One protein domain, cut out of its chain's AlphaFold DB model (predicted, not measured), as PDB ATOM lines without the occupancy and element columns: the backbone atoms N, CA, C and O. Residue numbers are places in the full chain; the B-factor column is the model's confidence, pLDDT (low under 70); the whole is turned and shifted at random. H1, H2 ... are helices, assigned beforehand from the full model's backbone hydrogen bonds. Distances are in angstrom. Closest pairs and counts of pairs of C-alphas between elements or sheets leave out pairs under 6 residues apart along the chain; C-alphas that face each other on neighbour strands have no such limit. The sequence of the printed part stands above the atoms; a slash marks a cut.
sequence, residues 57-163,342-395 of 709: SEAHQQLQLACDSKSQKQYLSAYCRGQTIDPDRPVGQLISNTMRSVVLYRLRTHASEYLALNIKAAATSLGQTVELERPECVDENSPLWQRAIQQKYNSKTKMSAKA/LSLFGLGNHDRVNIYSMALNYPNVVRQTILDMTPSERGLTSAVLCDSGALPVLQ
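AT A GLANCE: This is residues 57 to 163 and 342 to 395 of the 709 residues of an uncharacterized protein of Bdellovibrionales bacterium GWA2_49_15 (UniProt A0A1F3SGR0). One long helix, H4, runs along the domain's long axis; the shorter helices H6, H7 and H8 pack on its first part, and its last part reaches past them as an arm. H2 packs on H8, H1 on H7, and H9 on H6 and H7, while residues 125 to 142 fold back from the arm's end to H5, loosely beside H4. The printed part has 161 residues with nine named helices, H1 to H9 in order, and no named strand: class all helix, compact with a radius of gyration of the C-alphas of 17.5 A, spanning 59 by 37 by 28 A.

HOW THE PARTS SIT: H4, residues 97 to 124, touches H7, residues 363 to 372, closest at the C-alphas of Ala 111 and Val 365, 6.1 A. H8, residues 375 to 387, touches H4 about perpendicular, at 81 degrees, with Val 103 and Thr 381 the closest C-alphas, 5.8 A. H7 and H8 form a helical hairpin. H6, residues 355 to 361, touches H4 at a shallow tilt of 22 degrees. H2, residues 69 to 79, touches H8, its Tyr 75 and Gly 379 C-alphas 4.3 A apart. H5, residues 143 to 153, is close to H4 but not clearly touching. H1, residues 57 to 62, touches H7; H3, residues 91 to 94, only just touches H2, with 3 pairs of C-alphas within 8 A; H9, residues 391 to 394, touches H6. Every O i to N i+4 pair is within hydrogen-bond range in H1, H2, H4, H6, H7 and H8, and 6 of 7 in H5.

IN THESE COORDINATES: H4 is 39.9 A long, from (35.369, -49.275, 30.017) to (47.677, -23.312, 57.669); H8 is 18.4 A.

THE WHOLE: Residues 164 to 341 are not printed, a gap of 27.9 A between C-alphas 163 and 342. The links H2 to H3 and H4 to H5 are long. The pLDDT is under 70 in residues 146 to 161 and 342 to 352, among others.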
ATOM      1  N   SER A  57      25.114 -21.008  40.540       66.06
ATOM      2  CA  SER A  57      24.029 -20.977  39.575       66.06
ATOM      3  C   SER A  57      24.535 -21.160  38.137       66.06
ATOM      4  O   SER A  57      23.891 -21.854  37.346       66.06
ATOM      5  N   GLU A  58      25.703 -20.605  37.799       69.44
ATOM      6  CA  GLU A  58      26.373 -20.844  36.516       69.44
ATOM      7  C   GLU A  58      26.829 -22.304  36.389       69.44
ATOM      8  O   GLU A  58      26.563 -22.950  35.372       69.44
ATOM      9  N   ALA A  59      27.453 -22.855  37.436       73.44
ATOM     10  CA  ALA A  59      27.900 -24.244  37.451       73.44
ATOM     11  C   ALA A  59      26.737 -25.222  37.229       73.44
ATOM     12  O   ALA A  59      26.827 -26.116  36.389       73.44
ATOM     13  N   HIS A  60      25.613 -25.022  37.923       73.44
ATOM     14  CA  HIS A  60      24.405 -25.823  37.729       73.44
ATOM     15  C   HIS A  60      23.844 -25.711  36.313       73.44
ATOM     16  O   HIS A  60      23.405 -26.715  35.755       73.44
ATOM     17  N   GLN A  61      23.864 -24.517  35.718       70.75
ATOM     18  CA  GLN A  61      23.348 -24.326  34.368       70.75
ATOM     19  C   GLN A  61      24.143 -25.133  33.339       70.75
ATOM     20  O   GLN A  61      23.557 -25.816  32.500       70.75
ATOM     21  N   GLN A  62      25.473 -25.091  33.419       72.12
ATOM     22  CA  GLN A  62      26.329 -25.823  32.485       72.12
ATOM     23  C   GLN A  62      26.203 -27.351  32.628       72.12
ATOM     24  O   GLN A  62      26.640 -28.085  31.742       72.12
ATOM     25  N   LEU A  63      25.577 -27.824  33.711       74.62
ATOM     26  CA  LEU A  63      25.305 -29.233  33.987       74.62
ATOM     27  C   LEU A  63      23.895 -29.680  33.630       74.62
ATOM     28  O   LEU A  63      23.589 -30.859  33.807       74.62
ATOM     29  N   GLN A  64      23.039 -28.795  33.117       72.75
ATOM     30  CA  GLN A  64      21.698 -29.149  32.643       72.75
ATOM     31  C   GLN A  64      21.739 -29.892  31.295       72.75
ATOM     32  O   GLN A  64      21.196 -29.449  30.283       72.75
ATOM     33  N   LEU A  65      22.435 -31.021  31.281       77.75
ATOM     34  CA  LEU A  65      22.632 -31.884  30.129       77.75
ATOM     35  C   LEU A  65      21.520 -32.933  30.101       77.75
ATOM     36  O   LEU A  65      21.141 -33.474  31.141       77.75
ATOM     37  N   ALA A  66      21.003 -33.226  28.914       80.88
ATOM     38  CA  ALA A  66      19.977 -34.243  28.760       80.88
ATOM     39  C   ALA A  66      20.614 -35.642  28.732       80.88
ATOM     40  O   ALA A  66      21.588 -35.877  28.013       80.88
ATOM     41  N   CYS A  67      20.050 -36.570  29.508       85.31
ATOM     42  CA  CYS A  67      20.460 -37.978  29.520       85.31
ATOM     43  C   CYS A  67      19.708 -38.843  28.500       85.31
ATOM     44  O   CYS A  67      19.780 -40.066  28.571       85.31
ATOM     45  N   ASP A  68      18.988 -38.239  27.551       86.44
ATOM     46  CA  ASP A  68      18.350 -38.998  26.483       86.44
ATOM     47  C   ASP A  68      19.397 -39.574  25.516       86.44
ATOM     48  O   ASP A  68      20.470 -39.001  25.286       86.44
ATOM     49  N   SER A  69      19.067 -40.719  24.912       85.25
ATOM     50  CA  SER A  69      20.004 -41.441  24.051       85.25
ATOM     51  C   SER A  69      20.498 -40.604  22.868       85.25
ATOM     52  O   SER A  69      21.618 -40.835  22.407       85.25
ATOM     53  N   LYS A  70      19.700 -39.668  22.342       87.56
ATOM     54  CA  LYS A  70      20.080 -38.854  21.182       87.56
ATOM     55  C   LYS A  70      21.128 -37.820  21.588       87.56
ATOM     56  O   LYS A  70      22.167 -37.732  20.932       87.56
ATOM     57  N   SER A  71      20.902 -37.106  22.690       85.19
ATOM     58  CA  SER A  71      21.859 -36.146  23.250       85.19
ATOM     59  C   SER A  71      23.183 -36.822  23.612       85.19
ATOM     60  O   SER A  71      24.248 -36.361  23.200       85.19
ATOM     61  N   GLN A  72      23.137 -37.979  24.278       85.88
ATOM     62  CA  GLN A  72      24.343 -38.741  24.617       85.88
ATOM     63  C   GLN A  72      25.136 -39.183  23.377       85.88
ATOM     64  O   GLN A  72      26.362 -39.063  23.355       85.88
ATOM     65  N   LYS A  73      24.465 -39.655  22.317       88.00
ATOM     66  CA  LYS A  73      25.130 -40.003  21.049       88.00
ATOM     67  C   LYS A  73      25.740 -38.780  20.371       88.00
ATOM     68  O   LYS A  73      26.855 -38.868  19.867       88.00
ATOM     69  N   GLN A  74      25.070 -37.630  20.402       86.75
ATOM     70  CA  GLN A  74      25.634 -36.383  19.885       86.75
ATOM     71  C   GLN A  74      26.915 -35.993  20.640       86.75
ATOM     72  O   GLN A  74      27.917 -35.640  20.017       86.75
ATOM     73  N   TYR A  75      26.912 -36.121  21.969       85.62
ATOM     74  CA  TYR A  75      28.089 -35.870  22.798       85.62
ATOM     75  C   TYR A  75      29.248 -36.823  22.480       85.62
ATOM     76  O   TYR A  75      30.385 -36.381  22.309       85.62
ATOM     77  N   LEU A  76      28.965 -38.121  22.351       87.19
ATOM     78  CA  LEU A  76      29.967 -39.127  21.996       87.19
ATOM     79  C   LEU A  76      30.516 -38.910  20.582       87.19
ATOM     80  O   LEU A  76      31.722 -39.040  20.379       87.19
ATOM     81  N   SER A  77      29.670 -38.534  19.621       87.00
ATOM     82  CA  SER A  77      30.098 -38.229  18.253       87.00
ATOM     83  C   SER A  77      31.041 -37.025  18.238       87.00
ATOM     84  O   SER A  77      32.130 -37.109  17.673       87.00
ATOM     85  N   ALA A  78      30.701 -35.944  18.952       85.50
ATOM     86  CA  ALA A  78      31.566 -34.771  19.095       85.50
ATOM     87  C   ALA A  78      32.915 -35.101  19.761       85.50
ATOM     88  O   ALA A  78      33.953 -34.567  19.360       85.50
ATOM     89  N   TYR A  79      32.931 -36.004  20.748       87.44
ATOM     90  CA  TYR A  79      34.172 -36.514  21.336       87.44
ATOM     91  C   TYR A  79      34.987 -37.346  20.334       87.44
ATOM     92  O   TYR A  79      36.199 -37.169  20.210       87.44
ATOM     93  N   CYS A  80      34.319 -38.182  19.536       86.38
ATOM     94  CA  CYS A  80      34.919 -39.003  18.483       86.38
ATOM     95  C   CYS A  80      35.147 -38.228  17.170       86.38
ATOM     96  O   CYS A  80      35.138 -38.822  16.095       86.38
ATOM     97  N   ARG A  81      35.351 -36.903  17.237       89.25
ATOM     98  CA  ARG A  81      35.640 -36.022  16.086       89.25
ATOM     99  C   ARG A  81      34.590 -36.082  14.967       89.25
ATOM    100  O   ARG A  81      34.928 -36.020  13.790       89.25
ATOM    101  N   GLY A  82      33.321 -36.202  15.340       84.75
ATOM    102  CA  GLY A  82      32.191 -36.225  14.412       84.75
ATOM    103  C   GLY A  82      31.968 -37.570  13.722       84.75
ATOM    104  O   GLY A  82      31.255 -37.614  12.725       84.75
ATOM    105  N   GLN A  83      32.557 -38.667  14.217       87.38
ATOM    106  CA  GLN A  83      32.250 -40.001  13.696       87.38
ATOM    107  C   GLN A  83      30.753 -40.306  13.817       87.38
ATOM    108  O   GLN A  83      30.129 -40.037  14.852       87.38
ATOM    109  N   THR A  84      30.189 -40.886  12.757       87.75
ATOM    110  CA  THR A  84      28.800 -41.341  12.740       87.75
ATOM    111  C   THR A  84      28.650 -42.503  13.708       87.75
ATOM    112  O   THR A  84      29.288 -43.544  13.560       87.75
ATOM    113  N   ILE A  85      27.807 -42.310  14.713       88.44
ATOM    114  CA  ILE A  85      27.453 -43.341  15.680       88.44
ATOM    115  C   ILE A  85      26.185 -44.021  15.189       88.44
ATOM    116  O   ILE A  85      25.223 -43.343  14.835       88.44
ATOM    117  N   ASP A  86      26.190 -45.351  15.206       89.75
ATOM    118  CA  ASP A  86      25.020 -46.162  14.892       89.75
ATOM    119  C   ASP A  86      23.799 -45.707  15.737       89.75
ATOM    120  O   ASP A  86      23.843 -45.752  16.982       89.75
ATOM    121  N   PRO A  87      22.719 -45.220  15.094       86.50
ATOM    122  CA  PRO A  87      21.529 -44.741  15.787       86.50
ATOM    123  C   PRO A  87      20.789 -45.849  16.544       86.50
ATOM    124  O   PRO A  87      20.090 -45.518  17.502       86.50
ATOM    125  N   ASP A  88      21.037 -47.124  16.243       90.81
ATOM    126  CA  ASP A  88      20.376 -48.264  16.888       90.81
ATOM    127  C   ASP A  88      21.206 -48.849  18.041       90.81
ATOM    128  O   ASP A  88      20.675 -49.486  18.953       90.81
ATOM    129  N   ARG A  89      22.515 -48.570  18.085       88.56
ATOM    130  CA  ARG A  89      23.390 -49.083  19.149       88.56
ATOM    131  C   ARG A  89      23.108 -48.411  20.506       88.56
ATOM    132  O   ARG A  89      23.201 -47.182  20.589       88.56
ATOM    133  N   PRO A  90      22.825 -49.154  21.594       87.94
ATOM    134  CA  PRO A  90      22.591 -48.566  22.916       87.94
ATOM    135  C   PRO A  90      23.796 -47.764  23.431       87.94
ATOM    136  O   PRO A  90      24.941 -48.196  23.282       87.94
ATOM    137  N   VAL A  91      23.554 -46.625  24.094       84.50
ATOM    138  CA  VAL A  91      24.624 -45.733  24.593       84.50
ATOM    139  C   VAL A  91      25.592 -46.450  25.532       84.50
ATOM    140  O   VAL A  91      26.804 -46.311  25.371       84.50
ATOM    141  N   GLY A  92      25.091 -47.293  26.436       84.69
ATOM    142  CA  GLY A  92      25.949 -48.050  27.350       84.69
ATOM    143  C   GLY A  92      26.934 -48.990  26.646       84.69
ATOM    144  O   GLY A  92      28.016 -49.241  27.168       84.69
ATOM    145  N   GLN A  93      26.623 -49.447  25.424       88.25
ATOM    146  CA  GLN A  93      27.538 -50.252  24.602       88.25
ATOM    147  C   GLN A  93      28.543 -49.411  23.800       88.25
ATOM    148  O   GLN A  93      29.502 -49.964  23.253       88.25
ATOM    149  N   LEU A  94      28.307 -48.103  23.671       85.06
ATOM    150  CA  LEU A  94      29.232 -47.145  23.058       85.06
ATOM    151  C   LEU A  94      30.249 -46.628  24.082       85.06
ATOM    152  O   LEU A  94      31.397 -46.352  23.737       85.06
ATOM    153  N   ILE A  95      29.837 -46.530  25.348       87.62
ATOM    154  CA  ILE A  95      30.692 -46.119  26.458       87.62
ATOM    155  C   ILE A  95      31.580 -47.296  26.872       87.62
ATOM    156  O   ILE A  95      31.221 -48.135  27.700       87.62
ATOM    157  N   SER A  96      32.777 -47.348  26.293       86.38
ATOM    158  CA  SER A  96      33.781 -48.350  26.658       86.38
ATOM    159  C   SER A  96      34.228 -48.219  28.121       86.38
ATOM    160  O   SER A  96      34.222 -47.131  28.704       86.38
ATOM    161  N   ASN A  97      34.718 -49.317  28.703       83.62
ATOM    162  CA  ASN A  97      35.369 -49.275  30.017       83.62
ATOM    163  C   ASN A  97      36.533 -48.273  30.038       83.62
ATOM    164  O   ASN A  97      36.690 -47.553  31.017       83.62
ATOM    165  N   THR A  98      37.270 -48.136  28.931       83.56
ATOM    166  CA  THR A  98      38.327 -47.128  28.771       83.56
ATOM    167  C   THR A  98      37.796 -45.707  28.942       83.56
ATOM    168  O   THR A  98      38.370 -44.926  29.695       83.56
ATOM    169  N   MET A  99      36.673 -45.366  28.303       90.38
ATOM    170  CA  MET A  99      36.033 -44.053  28.450       90.38
ATOM    171  C   MET A  99      35.619 -43.775  29.899       90.38
ATOM    172  O   MET A  99      35.895 -42.694  30.420       90.38
ATOM    173  N   ARG A 100      35.022 -44.765  30.581       90.50
ATOM    174  CA  ARG A 100      34.682 -44.654  32.011       90.50
ATOM    175  C   ARG A 100      35.922 -44.436  32.863       90.50
ATOM    176  O   ARG A 100      35.911 -43.572  33.735       90.50
ATOM    177  N   SER A 101      36.992 -45.188  32.607       86.75
ATOM    178  CA  SER A 101      38.259 -45.050  33.323       86.75
ATOM    179  C   SER A 101      38.883 -43.673  33.118       86.75
ATOM    180  O   SER A 101      39.369 -43.102  34.088       86.75
ATOM    181  N   VAL A 102      38.821 -43.107  31.906       88.94
ATOM    182  CA  VAL A 102      39.301 -41.744  31.621       88.94
ATOM    183  C   VAL A 102      38.505 -40.706  32.412       88.94
ATOM    184  O   VAL A 102      39.102 -39.865  33.084       88.94
ATOM    185  N   VAL A 103      37.169 -40.780  32.389       91.81
ATOM    186  CA  VAL A 103      36.313 -39.852  33.149       91.81
ATOM    187  C   VAL A 103      36.553 -39.997  34.650       91.81
ATOM    188  O   VAL A 103      36.831 -39.008  35.324       91.81
ATOM    189  N   LEU A 104      36.532 -41.220  35.183       90.62
ATOM    190  CA  LEU A 104      36.790 -41.475  36.601       90.62
ATOM    191  C   LEU A 104      38.180 -40.983  37.027       90.62
ATOM    192  O   LEU A 104      38.312 -40.391  38.095       90.62
ATOM    193  N   TYR A 105      39.209 -41.196  36.203       87.88
ATOM    194  CA  TYR A 105      40.561 -40.706  36.465       87.88
ATOM    195  C   TYR A 105      40.611 -39.176  36.560       87.88
ATOM    196  O   TYR A 105      41.236 -38.639  37.477       87.88
ATOM    197  N   ARG A 106      39.900 -38.469  35.670       87.94
ATOM    198  CA  ARG A 106      39.765 -37.006  35.728       87.94
ATOM    199  C   ARG A 106      39.072 -36.557  37.013       87.94
ATOM    200  O   ARG A 106      39.630 -35.733  37.731       87.94
ATOM    201  N   LEU A 107      37.910 -37.133  37.335       90.69
ATOM    202  CA  LEU A 107      37.162 -36.782  38.549       90.69
ATOM    203  C   LEU A 107      37.992 -37.034  39.816       90.69
ATOM    204  O   LEU A 107      38.035 -36.190  40.706       90.69
ATOM    205  N   ARG A 108      38.695 -38.173  39.884       88.62
ATOM    206  CA  ARG A 108      39.585 -38.507  41.006       88.62
ATOM    207  C   ARG A 108      40.742 -37.526  41.125       88.62
ATOM    208  O   ARG A 108      41.006 -37.067  42.224       88.62
ATOM    209  N   THR A 109      41.380 -37.166  40.011       84.94
ATOM    210  CA  THR A 109      42.471 -36.178  40.003       84.94
ATOM    211  C   THR A 109      42.025 -34.843  40.605       84.94
ATOM    212  O   THR A 109      42.698 -34.325  41.493       84.94
ATOM    213  N   HIS A 110      40.872 -34.308  40.188       86.75
ATOM    214  CA  HIS A 110      40.353 -33.047  40.734       86.75
ATOM    215  C   HIS A 110      39.907 -33.172  42.199       86.75
ATOM    216  O   HIS A 110      40.087 -32.238  42.976       86.75
ATOM    217  N   ALA A 111      39.360 -34.318  42.616       90.31
ATOM    218  CA  ALA A 111      39.032 -34.544  44.026       90.31
ATOM    219  C   ALA A 111      40.285 -34.628  44.897       90.31
ATOM    220  O   ALA A 111      40.320 -34.036  45.970       90.31
ATOM    221  N   SER A 112      41.341 -35.289  44.422       87.81
ATOM    222  CA  SER A 112      42.639 -35.298  45.096       87.81
ATOM    223  C   SER A 112      43.231 -33.892  45.208       87.81
ATOM    224  O   SER A 112      43.758 -33.548  46.262       87.81
ATOM    225  N   GLU A 113      43.100 -33.057  44.172       83.94
ATOM    226  CA  GLU A 113      43.483 -31.642  44.233       83.94
ATOM    227  C   GLU A 113      42.674 -30.889  45.300       83.94
ATOM    228  O   GLU A 113      43.259 -30.249  46.173       83.94
ATOM    229  N   TYR A 114      41.343 -31.002  45.278       87.44
ATOM    230  CA  TYR A 114      40.459 -30.399  46.279       87.44
ATOM    231  C   TYR A 114      40.836 -30.811  47.710       87.44
ATOM    232  O   TYR A 114      40.980 -29.950  48.580       87.44
ATOM    233  N   LEU A 115      41.051 -32.105  47.959       90.06
ATOM    234  CA  LEU A 115      41.463 -32.615  49.267       90.06
ATOM    235  C   LEU A 115      42.837 -32.083  49.679       90.06
ATOM    236  O   LEU A 115      43.006 -31.664  50.820       90.06
ATOM    237  N   ALA A 116      43.804 -32.039  48.762       86.88
ATOM    238  CA  ALA A 116      45.128 -31.490  49.040       86.88
ATOM    239  C   ALA A 116      45.044 -30.000  49.427       86.88
ATOM    240  O   ALA A 116      45.681 -29.562  50.387       86.88
ATOM    241  N   LEU A 117      44.190 -29.224  48.748       84.75
ATOM    242  CA  LEU A 117      43.932 -27.833  49.118       84.75
ATOM    243  C   LEU A 117      43.250 -27.702  50.488       84.75
ATOM    244  O   LEU A 117      43.641 -26.824  51.257       84.75
ATOM    245  N   ASN A 118      42.296 -28.577  50.828       88.81
ATOM    246  CA  ASN A 118      41.688 -28.622  52.166       88.81
ATOM    247  C   ASN A 118      42.714 -28.960  53.249       88.81
ATOM    248  O   ASN A 118      42.761 -28.281  54.269       88.81
ATOM    249  N   ILE A 119      43.586 -29.946  53.016       90.56
ATOM    250  CA  ILE A 119      44.687 -30.302  53.926       90.56
ATOM    251  C   ILE A 119      45.576 -29.081  54.174       90.56
ATOM    252  O   ILE A 119      45.877 -28.759  55.324       90.56
ATOM    253  N   LYS A 120      45.967 -28.370  53.111       86.81
ATOM    254  CA  LYS A 120      46.802 -27.171  53.224       86.81
ATOM    255  C   LYS A 120      46.097 -26.043  53.970       86.81
ATOM    256  O   LYS A 120      46.719 -25.435  54.842       86.81
ATOM    257  N   ALA A 121      44.839 -25.757  53.648       87.62
ATOM    258  CA  ALA A 121      44.059 -24.720  54.318       87.62
ATOM    259  C   ALA A 121      43.863 -25.054  55.805       87.62
ATOM    260  O   ALA A 121      44.182 -24.243  56.673       87.62
ATOM    261  N   ALA A 122      43.469 -26.290  56.124       90.75
ATOM    262  CA  ALA A 122      43.304 -26.760  57.495       90.75
ATOM    263  C   ALA A 122      44.608 -26.664  58.291       90.75
ATOM    264  O   ALA A 122      44.607 -26.076  59.373       90.75
ATOM    265  N   ALA A 123      45.721 -27.150  57.736       90.56
ATOM    266  CA  ALA A 123      47.036 -27.056  58.361       90.56
ATOM    267  C   ALA A 123      47.482 -25.601  58.579       90.56
ATOM    268  O   ALA A 123      47.879 -25.239  59.686       90.56
ATOM    269  N   THR A 124      47.335 -24.741  57.568       88.38
ATOM    270  CA  THR A 124      47.677 -23.312  57.669       88.38
ATOM    271  C   THR A 124      46.844 -22.639  58.761       88.38
ATOM    272  O   THR A 124      47.381 -21.933  59.610       88.38
ATOM    273  N   SER A 125      45.547 -22.946  58.828       88.12
ATOM    274  CA  SER A 125      44.639 -22.421  59.851       88.12
ATOM    275  C   SER A 125      44.918 -22.943  61.275       88.12
ATOM    276  O   SER A 125      44.346 -22.435  62.242       88.12
ATOM    277  N   LEU A 126      45.774 -23.964  61.404       91.88
ATOM    278  CA  LEU A 126      46.302 -24.510  62.658       91.88
ATOM    279  C   LEU A 126      47.705 -23.969  62.997       91.88
ATOM    280  O   LEU A 126      48.296 -24.423  63.977       91.88
ATOM    281  N   GLY A 127      48.241 -23.041  62.196       91.50
ATOM    282  CA  GLY A 127      49.612 -22.538  62.323       91.50
ATOM    283  C   GLY A 127      50.677 -23.541  61.868       91.50
ATOM    284  O   GLY A 127      51.841 -23.408  62.229       91.50
ATOM    285  N   GLN A 128      50.298 -24.576  61.111       92.06
ATOM    286  CA  GLN A 128      51.228 -25.572  60.588       92.06
ATOM    287  C   GLN A 128      51.665 -25.193  59.172       92.06
ATOM    288  O   GLN A 128      50.844 -25.052  58.260       92.06
ATOM    289  N   THR A 129      52.974 -25.108  58.956       83.56
ATOM    290  CA  THR A 129      53.534 -25.019  57.608       83.56
ATOM    291  C   THR A 129      53.530 -26.409  56.987       83.56
ATOM    292  O   THR A 129      54.366 -27.245  57.306       83.56
ATOM    293  N   VAL A 130      52.564 -26.665  56.110       79.25
ATOM    294  CA  VAL A 130      52.530 -27.880  55.285       79.25
ATOM    295  C   VAL A 130      52.902 -27.504  53.860       79.25
ATOM    296  O   VAL A 130      52.241 -26.652  53.262       79.25
ATOM    297  N   GLU A 131      53.959 -28.091  53.315       79.25
ATOM    298  CA  GLU A 131      54.190 -28.032  51.873       79.25
ATOM    299  C   GLU A 131      53.128 -28.886  51.177       79.25
ATOM    300  O   GLU A 131      52.780 -29.974  51.638       79.25
ATOM    301  N   LEU A 132      52.532 -28.354  50.109       72.06
ATOM    302  CA  LEU A 132      51.545 -29.091  49.335       72.06
ATOM    303  C   LEU A 132      52.295 -30.107  48.475       72.06
ATOM    304  O   LEU A 132      52.692 -29.816  47.347       72.06
ATOM    305  N   GLU A 133      52.515 -31.293  49.023       75.19
ATOM    306  CA  GLU A 133      53.087 -32.392  48.259       75.19
ATOM    307  C   GLU A 133      52.078 -32.908  47.231       75.19
ATOM    308  O   GLU A 133      50.866 -32.957  47.473       75.19
ATOM    309  N   ARG A 134      52.588 -33.302  46.059       80.44
ATOM    310  CA  ARG A 134      51.787 -33.987  45.043       80.44
ATOM    311  C   ARG A 134      51.285 -35.303  45.623       80.44
ATOM    312  O   ARG A 134      52.118 -36.136  45.976       80.44
ATOM    313  N   PRO A 135      49.964 -35.549  45.664       79.50
ATOM    314  CA  PRO A 135      49.479 -36.872  46.016       79.50
ATOM    315  C   PRO A 135      50.050 -37.892  45.026       79.50
ATOM    316  O   PRO A 135      50.004 -37.658  43.818       79.50
ATOM    317  N   GLU A 136      50.557 -39.032  45.504       78.44
ATOM    318  CA  GLU A 136      51.214 -40.034  44.646       78.44
ATOM    319  C   GLU A 136      50.352 -40.473  43.449       78.44
ATOM    320  O   GLU A 136      50.879 -40.822  42.394       78.44
ATOM    321  N   CYS A 137      49.025 -40.440  43.605       73.69
ATOM    322  CA  CYS A 137      48.067 -40.830  42.577       73.69
ATOM    323  C   CYS A 137      47.763 -39.760  41.516       73.69
ATOM    324  O   CYS A 137      47.058 -40.059  40.552       73.69
ATOM    325  N   VAL A 138      48.261 -38.534  41.678       72.44
ATOM    326  CA  VAL A 138      48.148 -37.462  40.682       72.44
ATOM    327  C   VAL A 138      49.398 -37.494  39.812       72.44
ATOM    328  O   VAL A 138      50.484 -37.340  40.349       72.44
ATOM    329  N   ASP A 139      49.277 -37.679  38.497       74.25
ATOM    330  CA  ASP A 139      50.428 -37.720  37.574       74.25
ATOM    331  C   ASP A 139      51.334 -36.478  37.721       74.25
ATOM    332  O   ASP A 139      50.846 -35.352  37.844       74.25
ATOM    333  N   GLU A 140      52.654 -36.670  37.712       72.50
ATOM    334  CA  GLU A 140      53.651 -35.590  37.791       72.50
ATOM    335  C   GLU A 140      53.554 -34.605  36.616       72.50
ATOM    336  O   GLU A 140      53.789 -33.403  36.764       72.50
ATOM    337  N   ASN A 141      53.116 -35.103  35.462       72.94
ATOM    338  CA  ASN A 141      52.830 -34.336  34.260       72.94
ATOM    339  C   ASN A 141      51.382 -33.851  34.195       72.94
ATOM    340  O   ASN A 141      50.981 -33.314  33.165       72.94
ATOM    341  N   SER A 142      50.578 -34.037  35.252       68.94
ATOM    342  CA  SER A 142      49.211 -33.522  35.298       68.94
ATOM    343  C   SER A 142      49.250 -32.008  35.073       68.94
ATOM    344  O   SER A 142      49.705 -31.275  35.955       68.94
ATOM    345  N   PRO A 143      48.746 -31.494  33.932       65.31
ATOM    346  CA  PRO A 143      48.801 -30.064  33.644       65.31
ATOM    347  C   PRO A 143      48.008 -29.261  34.675       65.31
ATOM    348  O   PRO A 143      48.294 -28.095  34.908       65.31
ATOM    349  N   LEU A 144      47.008 -29.892  35.296       61.44
ATOM    350  CA  LEU A 144      46.202 -29.319  36.367       61.44
ATOM    351  C   LEU A 144      47.029 -29.146  37.634       61.44
ATOM    352  O   LEU A 144      47.067 -28.053  38.182       61.44
ATOM    353  N   TRP A 145      47.755 -30.189  38.042       70.31
ATOM    354  CA  TRP A 145      48.635 -30.119  39.202       70.31
ATOM    355  C   TRP A 145      49.793 -29.149  38.972       70.31
ATOM    356  O   TRP A 145      50.075 -28.308  39.819       70.31
ATOM    357  N   GLN A 146      50.411 -29.197  37.791       69.44
ATOM    358  CA  GLN A 146      51.468 -28.266  37.411       69.44
ATOM    359  C   GLN A 146      50.968 -26.824  37.384       69.44
ATOM    360  O   GLN A 146      51.658 -25.967  37.914       69.44
ATOM    361  N   ARG A 147      49.765 -26.536  36.865       65.50
ATOM    362  CA  ARG A 147      49.163 -25.193  36.949       65.50
ATOM    363  C   ARG A 147      48.818 -24.810  38.385       65.50
ATOM    364  O   ARG A 147      49.106 -23.686  38.775       65.50
ATOM    365  N   ALA A 148      48.245 -25.721  39.170       58.94
ATOM    366  CA  ALA A 148      47.885 -25.480  40.566       58.94
ATOM    367  C   ALA A 148      49.117 -25.193  41.438       58.94
ATOM    368  O   ALA A 148      49.039 -24.359  42.337       58.94
ATOM    369  N   ILE A 149      50.260 -25.823  41.142       61.31
ATOM    370  CA  ILE A 149      51.553 -25.499  41.745       61.31
ATOM    371  C   ILE A 149      52.127 -24.208  41.132       61.31
ATOM    372  O   ILE A 149      52.356 -23.233  41.841       61.31
ATOM    373  N   GLN A 150      52.327 -24.135  39.816       56.19
ATOM    374  CA  GLN A 150      53.028 -23.022  39.157       56.19
ATOM    375  C   GLN A 150      52.311 -21.672  39.288       56.19
ATOM    376  O   GLN A 150      52.982 -20.670  39.531       56.19
ATOM    377  N   GLN A 151      50.978 -21.614  39.172       55.25
ATOM    378  CA  GLN A 151      50.219 -20.361  39.325       55.25
ATOM    379  C   GLN A 151      50.115 -19.891  40.780       55.25
ATOM    380  O   GLN A 151      49.752 -18.745  41.013       55.25
ATOM    381  N   LYS A 152      50.408 -20.749  41.761       53.81
ATOM    382  CA  LYS A 152      50.127 -20.482  43.180       53.81
ATOM    383  C   LYS A 152      51.386 -20.348  44.036       53.81
ATOM    384  O   LYS A 152      51.331 -19.718  45.084       53.81
ATOM    385  N   TYR A 153      52.509 -20.905  43.579       52.03
ATOM    386  CA  TYR A 153      53.793 -20.864  44.286       52.03
ATOM    387  C   TYR A 153      54.721 -19.735  43.824       52.03
ATOM    388  O   TYR A 153      55.518 -19.249  44.623       52.03
ATOM    389  N   ASN A 154      54.598 -19.269  42.575       47.16
ATOM    390  CA  ASN A 154      55.513 -18.255  42.034       47.16
ATOM    391  C   ASN A 154      54.989 -16.814  42.129       47.16
ATOM    392  O   ASN A 154      55.785 -15.878  42.067       47.16
ATOM    393  N   SER A 155      53.685 -16.598  42.326       47.78
ATOM    394  CA  SER A 155      53.142 -15.263  42.592       47.78
ATOM    395  C   SER A 155      52.770 -15.124  44.064       47.78
ATOM    396  O   SER A 155      51.796 -15.708  44.526       47.78
ATOM    397  N   LYS A 156      53.485 -14.257  44.795       49.09
ATOM    398  CA  LYS A 156      53.079 -13.755  46.128       49.09
ATOM    399  C   LYS A 156      51.698 -13.073  46.133       49.09
ATOM    400  O   LYS A 156      51.218 -12.654  47.181       49.09
ATOM    401  N   THR A 157      51.066 -12.920  44.976       42.47
ATOM    402  CA  THR A 157      49.835 -12.172  44.769       42.47
ATOM    403  C   THR A 157      48.700 -13.112  44.367       42.47
ATOM    404  O   THR A 157      48.589 -13.505  43.212       42.47
ATOM    405  N   LYS A 158      47.832 -13.376  45.354       48.97
ATOM    406  CA  LYS A 158      46.526 -14.058  45.299       48.97
ATOM    407  C   LYS A 158      46.585 -15.578  45.168       48.97
ATOM    408  O   LYS A 158      46.984 -16.138  44.149       48.97
ATOM    409  N   MET A 159      46.115 -16.253  46.217       52.88
ATOM    410  CA  MET A 159      45.696 -17.641  46.084       52.88
ATOM    411  C   MET A 159      44.640 -17.715  44.970       52.88
ATOM    412  O   MET A 159      43.842 -16.798  44.796       52.88
ATOM    413  N   SER A 160      44.610 -18.805  44.201       67.44
ATOM    414  CA  SER A 160      43.483 -19.068  43.294       67.44
ATOM    415  C   SER A 160      42.167 -18.918  44.072       67.44
ATOM    416  O   SER A 160      42.102 -19.473  45.170       67.44
ATOM    417  N   ALA A 161      41.128 -18.291  43.511       69.00
ATOM    418  CA  ALA A 161      39.820 -18.112  44.168       69.00
ATOM    419  C   ALA A 161      39.289 -19.395  44.854       69.00
ATOM    420  O   ALA A 161      38.724 -19.332  45.940       69.00
ATOM    421  N   LYS A 162      39.587 -20.579  44.285       75.25
ATOM    422  CA  LYS A 162      39.298 -21.896  44.883       75.25
ATOM    423  C   LYS A 162      39.898 -22.079  46.290       75.25
ATOM    424  O   LYS A 162      39.237 -22.595  47.172       75.25
ATOM    425  N   ALA A 163      41.145 -21.671  46.522       75.81
ATOM    426  CA  ALA A 163      41.790 -21.801  47.834       75.81
ATOM    427  C   ALA A 163      41.242 -20.814  48.860       75.81
ATOM    428  O   ALA A 163      41.095 -21.186  50.015       75.81
ATOM    429  N   LEU A 342      44.613 -47.652  39.995       54.53
ATOM    430  CA  LEU A 342      43.730 -48.162  38.955       54.53
ATOM    431  C   LEU A 342      44.211 -49.567  38.569       54.53
ATOM    432  O   LEU A 342      45.061 -49.719  37.697       54.53
ATOM    433  N   SER A 343      43.647 -50.611  39.177       52.31
ATOM    434  CA  SER A 343      43.603 -51.906  38.533       52.31
ATOM    435  C   SER A 343      42.630 -51.699  37.377       52.31
ATOM    436  O   SER A 343      41.437 -51.973  37.497       52.31
ATOM    437  N   LEU A 344      43.132 -51.144  36.271       50.22
ATOM    438  CA  LEU A 344      42.391 -50.920  35.027       50.22
ATOM    439  C   LEU A 344      41.742 -52.219  34.501       50.22
ATOM    440  O   LEU A 344      40.921 -52.160  33.596       50.22
ATOM    441  N   PHE A 345      42.066 -53.373  35.104       47.34
ATOM    442  CA  PHE A 345      41.691 -54.710  34.649       47.34
ATOM    443  C   PHE A 345      41.186 -55.685  35.735       47.34
ATOM    444  O   PHE A 345      40.979 -56.853  35.432       47.34
ATOM    445  N   GLY A 346      40.984 -55.277  36.993       43.19
ATOM    446  CA  GLY A 346      40.609 -56.224  38.063       43.19
ATOM    447  C   GLY A 346      39.122 -56.181  38.397       43.19
ATOM    448  O   GLY A 346      38.606 -55.089  38.572       43.19
ATOM    449  N   LEU A 347      38.446 -57.319  38.553       39.88
ATOM    450  CA  LEU A 347      37.068 -57.495  39.042       39.88
ATOM    451  C   LEU A 347      37.116 -57.955  40.512       39.88
ATOM    452  O   LEU A 347      37.295 -59.137  40.779       39.88
ATOM    453  N   GLY A 348      37.013 -57.035  41.470       44.06
ATOM    454  CA  GLY A 348      37.053 -57.349  42.906       44.06
ATOM    455  C   GLY A 348      36.348 -56.260  43.712       44.06
ATOM    456  O   GLY A 348      36.776 -55.103  43.675       44.06
ATOM    457  N   ASN A 349      35.235 -56.640  44.338       51.19
ATOM    458  CA  ASN A 349      34.162 -55.783  44.842       51.19
ATOM    459  C   ASN A 349      34.423 -55.170  46.232       51.19
ATOM    460  O   ASN A 349      35.145 -55.740  47.044       51.19
ATOM    461  N   HIS A 350      33.730 -54.044  46.461       46.03
ATOM    462  CA  HIS A 350      33.329 -53.394  47.726       46.03
ATOM    463  C   HIS A 350      33.971 -52.053  48.143       46.03
ATOM    464  O   HIS A 350      33.236 -51.234  48.676       46.03
ATOM    465  N   ASP A 351      35.216 -51.717  47.775       53.78
ATOM    466  CA  ASP A 351      35.837 -50.412  48.150       53.78
ATOM    467  C   ASP A 351      36.111 -49.456  46.969       53.78
ATOM    468  O   ASP A 351      36.929 -48.526  47.033       53.78
ATOM    469  N   ARG A 352      35.452 -49.684  45.829       65.50
ATOM    470  CA  ARG A 352      35.759 -48.950  44.596       65.50
ATOM    471  C   ARG A 352      35.095 -47.588  44.576       65.50
ATOM    472  O   ARG A 352      33.886 -47.468  44.421       65.50
ATOM    473  N   VAL A 353      35.935 -46.559  44.599       77.44
ATOM    474  CA  VAL A 353      35.573 -45.214  44.151       77.44
ATOM    475  C   VAL A 353      35.063 -45.318  42.711       77.44
ATOM    476  O   VAL A 353      35.839 -45.571  41.789       77.44
ATOM    477  N   ASN A 354      33.758 -45.156  42.530       87.31
ATOM    478  CA  ASN A 354      33.088 -45.163  41.234       87.31
ATOM    479  C   ASN A 354      32.550 -43.759  40.905       87.31
ATOM    480  O   ASN A 354      32.560 -42.857  41.745       87.31
ATOM    481  N   ILE A 355      32.088 -43.562  39.674       90.50
ATOM    482  CA  ILE A 355      31.661 -42.245  39.176       90.50
ATOM    483  C   ILE A 355      30.484 -41.685  39.987       90.50
ATOM    484  O   ILE A 355      30.483 -40.501  40.317       90.50
ATOM    485  N   TYR A 356      29.551 -42.547  40.389       88.75
ATOM    486  CA  TYR A 356      28.425 -42.179  41.242       88.75
ATOM    487  C   TYR A 356      28.883 -41.671  42.616       88.75
ATOM    488  O   TYR A 356      28.515 -40.577  43.036       88.75
ATOM    489  N   SER A 357      29.777 -42.406  43.284       86.25
ATOM    490  CA  SER A 357      30.339 -42.012  44.581       86.25
ATOM    491  C   SER A 357      31.113 -40.691  44.512       86.25
ATOM    492  O   SER A 357      31.093 -39.921  45.466       86.25
ATOM    493  N   MET A 358      31.752 -40.387  43.374       90.31
ATOM    494  CA  MET A 358      32.420 -39.098  43.163       90.31
ATOM    495  C   MET A 358      31.413 -37.955  43.053       90.31
ATOM    496  O   MET A 358      31.619 -36.910  43.660       90.31
ATOM    497  N   ALA A 359      30.326 -38.152  42.304       89.19
ATOM    498  CA  ALA A 359      29.262 -37.160  42.179       89.19
ATOM    499  C   ALA A 359      28.561 -36.883  43.514       89.19
ATOM    500  O   ALA A 359      28.189 -35.743  43.778       89.19
ATOM    501  N   LEU A 360      28.427 -37.908  44.355       83.06
ATOM    502  CA  LEU A 360      27.760 -37.805  45.646       83.06
ATOM    503  C   LEU A 360      28.646 -37.195  46.740       83.06
ATOM    504  O   LEU A 360      28.198 -36.316  47.464       83.06
ATOM    505  N   ASN A 361      29.909 -37.619  46.840       83.56
ATOM    506  CA  ASN A 361      30.823 -37.142  47.887       83.56
ATOM    507  C   ASN A 361      31.519 -35.823  47.526       83.56
ATOM    508  O   ASN A 361      31.954 -35.087  48.407       83.56
ATOM    509  N   TYR A 362      31.657 -35.531  46.230       87.88
ATOM    510  CA  TYR A 362      32.367 -34.356  45.732       87.88
ATOM    511  C   TYR A 362      31.582 -33.626  44.641       87.88
ATOM    512  O   TYR A 362      32.163 -33.299  43.599       87.88
ATOM    513  N   PRO A 363      30.284 -33.323  44.844       85.94
ATOM    514  CA  PRO A 363      29.440 -32.772  43.790       85.94
ATOM    515  C   PRO A 363      30.093 -31.546  43.160       85.94
ATOM    516  O   PRO A 363      30.259 -31.492  41.949       85.94
ATOM    517  N   ASN A 364      30.597 -30.622  43.978       83.12
ATOM    518  CA  ASN A 364      31.173 -29.347  43.537       83.12
ATOM    519  C   ASN A 364      32.483 -29.501  42.777       83.12
ATOM    520  O   ASN A 364      32.731 -28.769  41.822       83.12
ATOM    521  N   VAL A 365      33.291 -30.487  43.161       87.75
ATOM    522  CA  VAL A 365      34.497 -30.835  42.418       87.75
ATOM    523  C   VAL A 365      34.115 -31.397  41.061       87.75
ATOM    524  O   VAL A 365      34.684 -30.976  40.060       87.75
ATOM    525  N   VAL A 366      33.124 -32.290  40.998       90.56
ATOM    526  CA  VAL A 366      32.645 -32.839  39.728       90.56
ATOM    527  C   VAL A 366      32.060 -31.731  38.849       90.56
ATOM    528  O   VAL A 366      32.429 -31.644  37.678       90.56
ATOM    529  N   ARG A 367      31.249 -30.824  39.414       87.94
ATOM    530  CA  ARG A 367      30.732 -29.641  38.705       87.94
ATOM    531  C   ARG A 367      31.879 -28.823  38.117       87.94
ATOM    532  O   ARG A 367      31.923 -28.632  36.907       87.94
ATOM    533  N   GLN A 368      32.841 -28.417  38.949       85.38
ATOM    534  CA  GLN A 368      33.988 -27.629  38.503       85.38
ATOM    535  C   GLN A 368      34.829 -28.364  37.456       85.38
ATOM    536  O   GLN A 368      35.278 -27.756  36.494       85.38
ATOM    537  N   THR A 369      35.011 -29.675  37.606       88.00
ATOM    538  CA  THR A 369      35.767 -30.496  36.652       88.00
ATOM    539  C   THR A 369      35.136 -30.435  35.263       88.00
ATOM    540  O   THR A 369      35.837 -30.280  34.271       88.00
ATOM    541  N   ILE A 370      33.806 -30.501  35.183       88.94
ATOM    542  CA  ILE A 370      33.065 -30.420  33.919       88.94
ATOM    543  C   ILE A 370      33.142 -29.010  33.309       88.94
ATOM    544  O   ILE A 370      33.201 -28.868  32.083       88.94
ATOM    545  N   LEU A 371      33.170 -27.970  34.150       84.12
ATOM    546  CA  LEU A 371      33.390 -26.587  33.713       84.12
ATOM    547  C   LEU A 371      34.789 -26.395  33.121       84.12
ATOM    548  O   LEU A 371      34.919 -25.755  32.079       84.12
ATOM    549  N   ASP A 372      35.801 -26.997  33.748       82.69
ATOM    550  CA  ASP A 372      37.211 -26.907  33.353       82.69
ATOM    551  C   ASP A 372      37.531 -27.726  32.076       82.69
ATOM    552  O   ASP A 372      38.602 -27.571  31.486       82.69
ATOM    553  N   MET A 373      36.616 -28.598  31.631       86.50
ATOM    554  CA  MET A 373      36.769 -29.464  30.453       86.50
ATOM    555  C   MET A 373      36.465 -28.761  29.125       86.50
ATOM    556  O   MET A 373      35.574 -27.915  29.019       86.50
ATOM    557  N   THR A 374      37.142 -29.210  28.062       87.25
ATOM    558  CA  THR A 374      36.791 -28.835  26.681       87.25
ATOM    559  C   THR A 374      35.376 -29.315  26.313       87.25
ATOM    560  O   THR A 374      34.893 -30.284  26.902       87.25
ATOM    561  N   PRO A 375      34.697 -28.721  25.309       85.00
ATOM    562  CA  PRO A 375      33.355 -29.158  24.903       85.00
ATOM    563  C   PRO A 375      33.249 -30.663  24.594       85.00
ATOM    564  O   PRO A 375      32.276 -31.307  24.986       85.00
ATOM    565  N   SER A 376      34.268 -31.245  23.954       85.31
ATOM    566  CA  SER A 376      34.329 -32.683  23.667       85.31
ATOM    567  C   SER A 376      34.463 -33.528  24.942       85.31
ATOM    568  O   SER A 376      33.721 -34.494  25.115       85.31
ATOM    569  N   GLU A 377      35.376 -33.176  25.855       89.88
ATOM    570  CA  GLU A 377      35.550 -33.885  27.137       89.88
ATOM    571  C   GLU A 377      34.314 -33.765  28.033       89.88
ATOM    572  O   GLU A 377      33.911 -34.740  28.671       89.88
ATOM    573  N   ARG A 378      33.687 -32.585  28.041       89.12
ATOM    574  CA  ARG A 378      32.414 -32.332  28.713       89.12
ATOM    575  C   ARG A 378      31.339 -33.264  28.174       89.12
ATOM    576  O   ARG A 378      30.676 -33.921  28.970       89.12
ATOM    577  N   GLY A 379      31.206 -33.380  26.853       87.50
ATOM    578  CA  GLY A 379      30.262 -34.301  26.220       87.50
ATOM    579  C   GLY A 379      30.463 -35.754  26.665       87.50
ATOM    580  O   GLY A 379      29.516 -36.392  27.127       87.50
ATOM    581  N   LEU A 380      31.700 -36.260  26.605       91.56
ATOM    582  CA  LEU A 380      32.013 -37.613  27.078       91.56
ATOM    583  C   LEU A 380      31.661 -37.795  28.561       91.56
ATOM    584  O   LEU A 380      30.989 -38.756  28.929       91.56
ATOM    585  N   THR A 381      32.108 -36.871  29.408       92.69
ATOM    586  CA  THR A 381      31.880 -36.919  30.857       92.69
ATOM    587  C   THR A 381      30.392 -36.910  31.181       92.69
ATOM    588  O   THR A 381      29.944 -37.686  32.017       92.69
ATOM    589  N   SER A 382      29.610 -36.114  30.453       89.50
ATOM    590  CA  SER A 382      28.149 -36.054  30.569       89.50
ATOM    591  C   SER A 382      27.502 -37.395  30.233       89.50
ATOM    592  O   SER A 382      26.699 -37.902  31.012       89.50
ATOM    593  N   ALA A 383      27.889 -38.008  29.109       89.88
ATOM    594  CA  ALA A 383      27.369 -39.313  28.705       89.88
ATOM    595  C   ALA A 383      27.675 -40.392  29.756       89.88
ATOM    596  O   ALA A 383      26.794 -41.171  30.113       89.88
ATOM    597  N   VAL A 384      28.891 -40.386  30.308       93.00
ATOM    598  CA  VAL A 384      29.321 -41.320  31.356       93.00
ATOM    599  C   VAL A 384      28.602 -41.075  32.692       93.00
ATOM    600  O   VAL A 384      28.222 -42.030  33.370       93.00
ATOM    601  N   LEU A 385      28.389 -39.817  33.087       92.31
ATOM    602  CA  LEU A 385      27.632 -39.474  34.297       92.31
ATOM    603  C   LEU A 385      26.167 -39.897  34.181       92.31
ATOM    604  O   LEU A 385      25.618 -40.437  35.134       92.31
ATOM    605  N   CYS A 386      25.549 -39.692  33.019       90.56
ATOM    606  CA  CYS A 386      24.193 -40.160  32.755       90.56
ATOM    607  C   CYS A 386      24.094 -41.686  32.822       90.56
ATOM    608  O   CYS A 386      23.225 -42.215  33.503       90.56
ATOM    609  N   ASP A 387      24.998 -42.392  32.145       90.19
ATOM    610  CA  ASP A 387      24.987 -43.854  32.109       90.19
ATOM    611  C   ASP A 387      25.235 -44.480  33.496       90.19
ATOM    612  O   ASP A 387      24.626 -45.486  33.841       90.19
ATOM    613  N   SER A 388      26.066 -43.845  34.328       89.44
ATOM    614  CA  SER A 388      26.291 -44.276  35.716       89.44
ATOM    615  C   SER A 388      25.195 -43.848  36.701       89.44
ATOM    616  O   SER A 388      25.347 -44.090  37.896       89.44
ATOM    617  N   GLY A 389      24.137 -43.167  36.245       88.94
ATOM    618  CA  GLY A 389      23.097 -42.602  37.114       88.94
ATOM    619  C   GLY A 389      23.588 -41.471  38.025       88.94
ATOM    620  O   GLY A 389      22.865 -41.034  38.911       88.94
ATOM    621  N   ALA A 390      24.812 -40.981  37.823       89.69
ATOM    622  CA  ALA A 390      25.460 -39.983  38.667       89.69
ATOM    623  C   ALA A 390      25.038 -38.544  38.331       89.69
ATOM    624  O   ALA A 390      25.139 -37.656  39.176       89.69
ATOM    625  N   LEU A 391      24.587 -38.284  37.096       87.56
ATOM    626  CA  LEU A 391      24.218 -36.927  36.683       87.56
ATOM    627  C   LEU A 391      23.029 -36.337  37.473       87.56
ATOM    628  O   LEU A 391      23.146 -35.177  37.868       87.56
ATOM    629  N   PRO A 392      21.945 -37.084  37.773       81.94
ATOM    630  CA  PRO A 392      20.849 -36.592  38.612       81.94
ATOM    631  C   PRO A 392      21.297 -36.035  39.970       81.94
ATOM    632  O   PRO A 392      20.788 -35.006  40.394       81.94
ATOM    633  N   VAL A 393      22.315 -36.632  40.604       79.38
ATOM    634  CA  VAL A 393      22.893 -36.154  41.881       79.38
ATOM    635  C   VAL A 393      23.526 -34.761  41.744       79.38
ATOM    636  O   VAL A 393      23.572 -33.969  42.689       79.38
ATOM    637  N   LEU A 394      24.053 -34.453  40.558       81.31
ATOM    638  CA  LEU A 394      24.710 -33.181  40.258       81.31
ATOM    639  C   LEU A 394      23.724 -32.122  39.776       81.31
ATOM    640  O   LEU A 394      23.976 -30.924  39.963       81.31
ATOM    641  N   GLN A 395      22.638 -32.562  39.147       77.44
ATOM    642  CA  GLN A 395      21.567 -31.721  38.647       77.44
ATOM    643  C   GLN A 395      20.612 -31.327  39.771       77.44
ATOM    644  O   GLN A 395      20.542 -31.941  40.830       77.44
TER     645      GLN A 395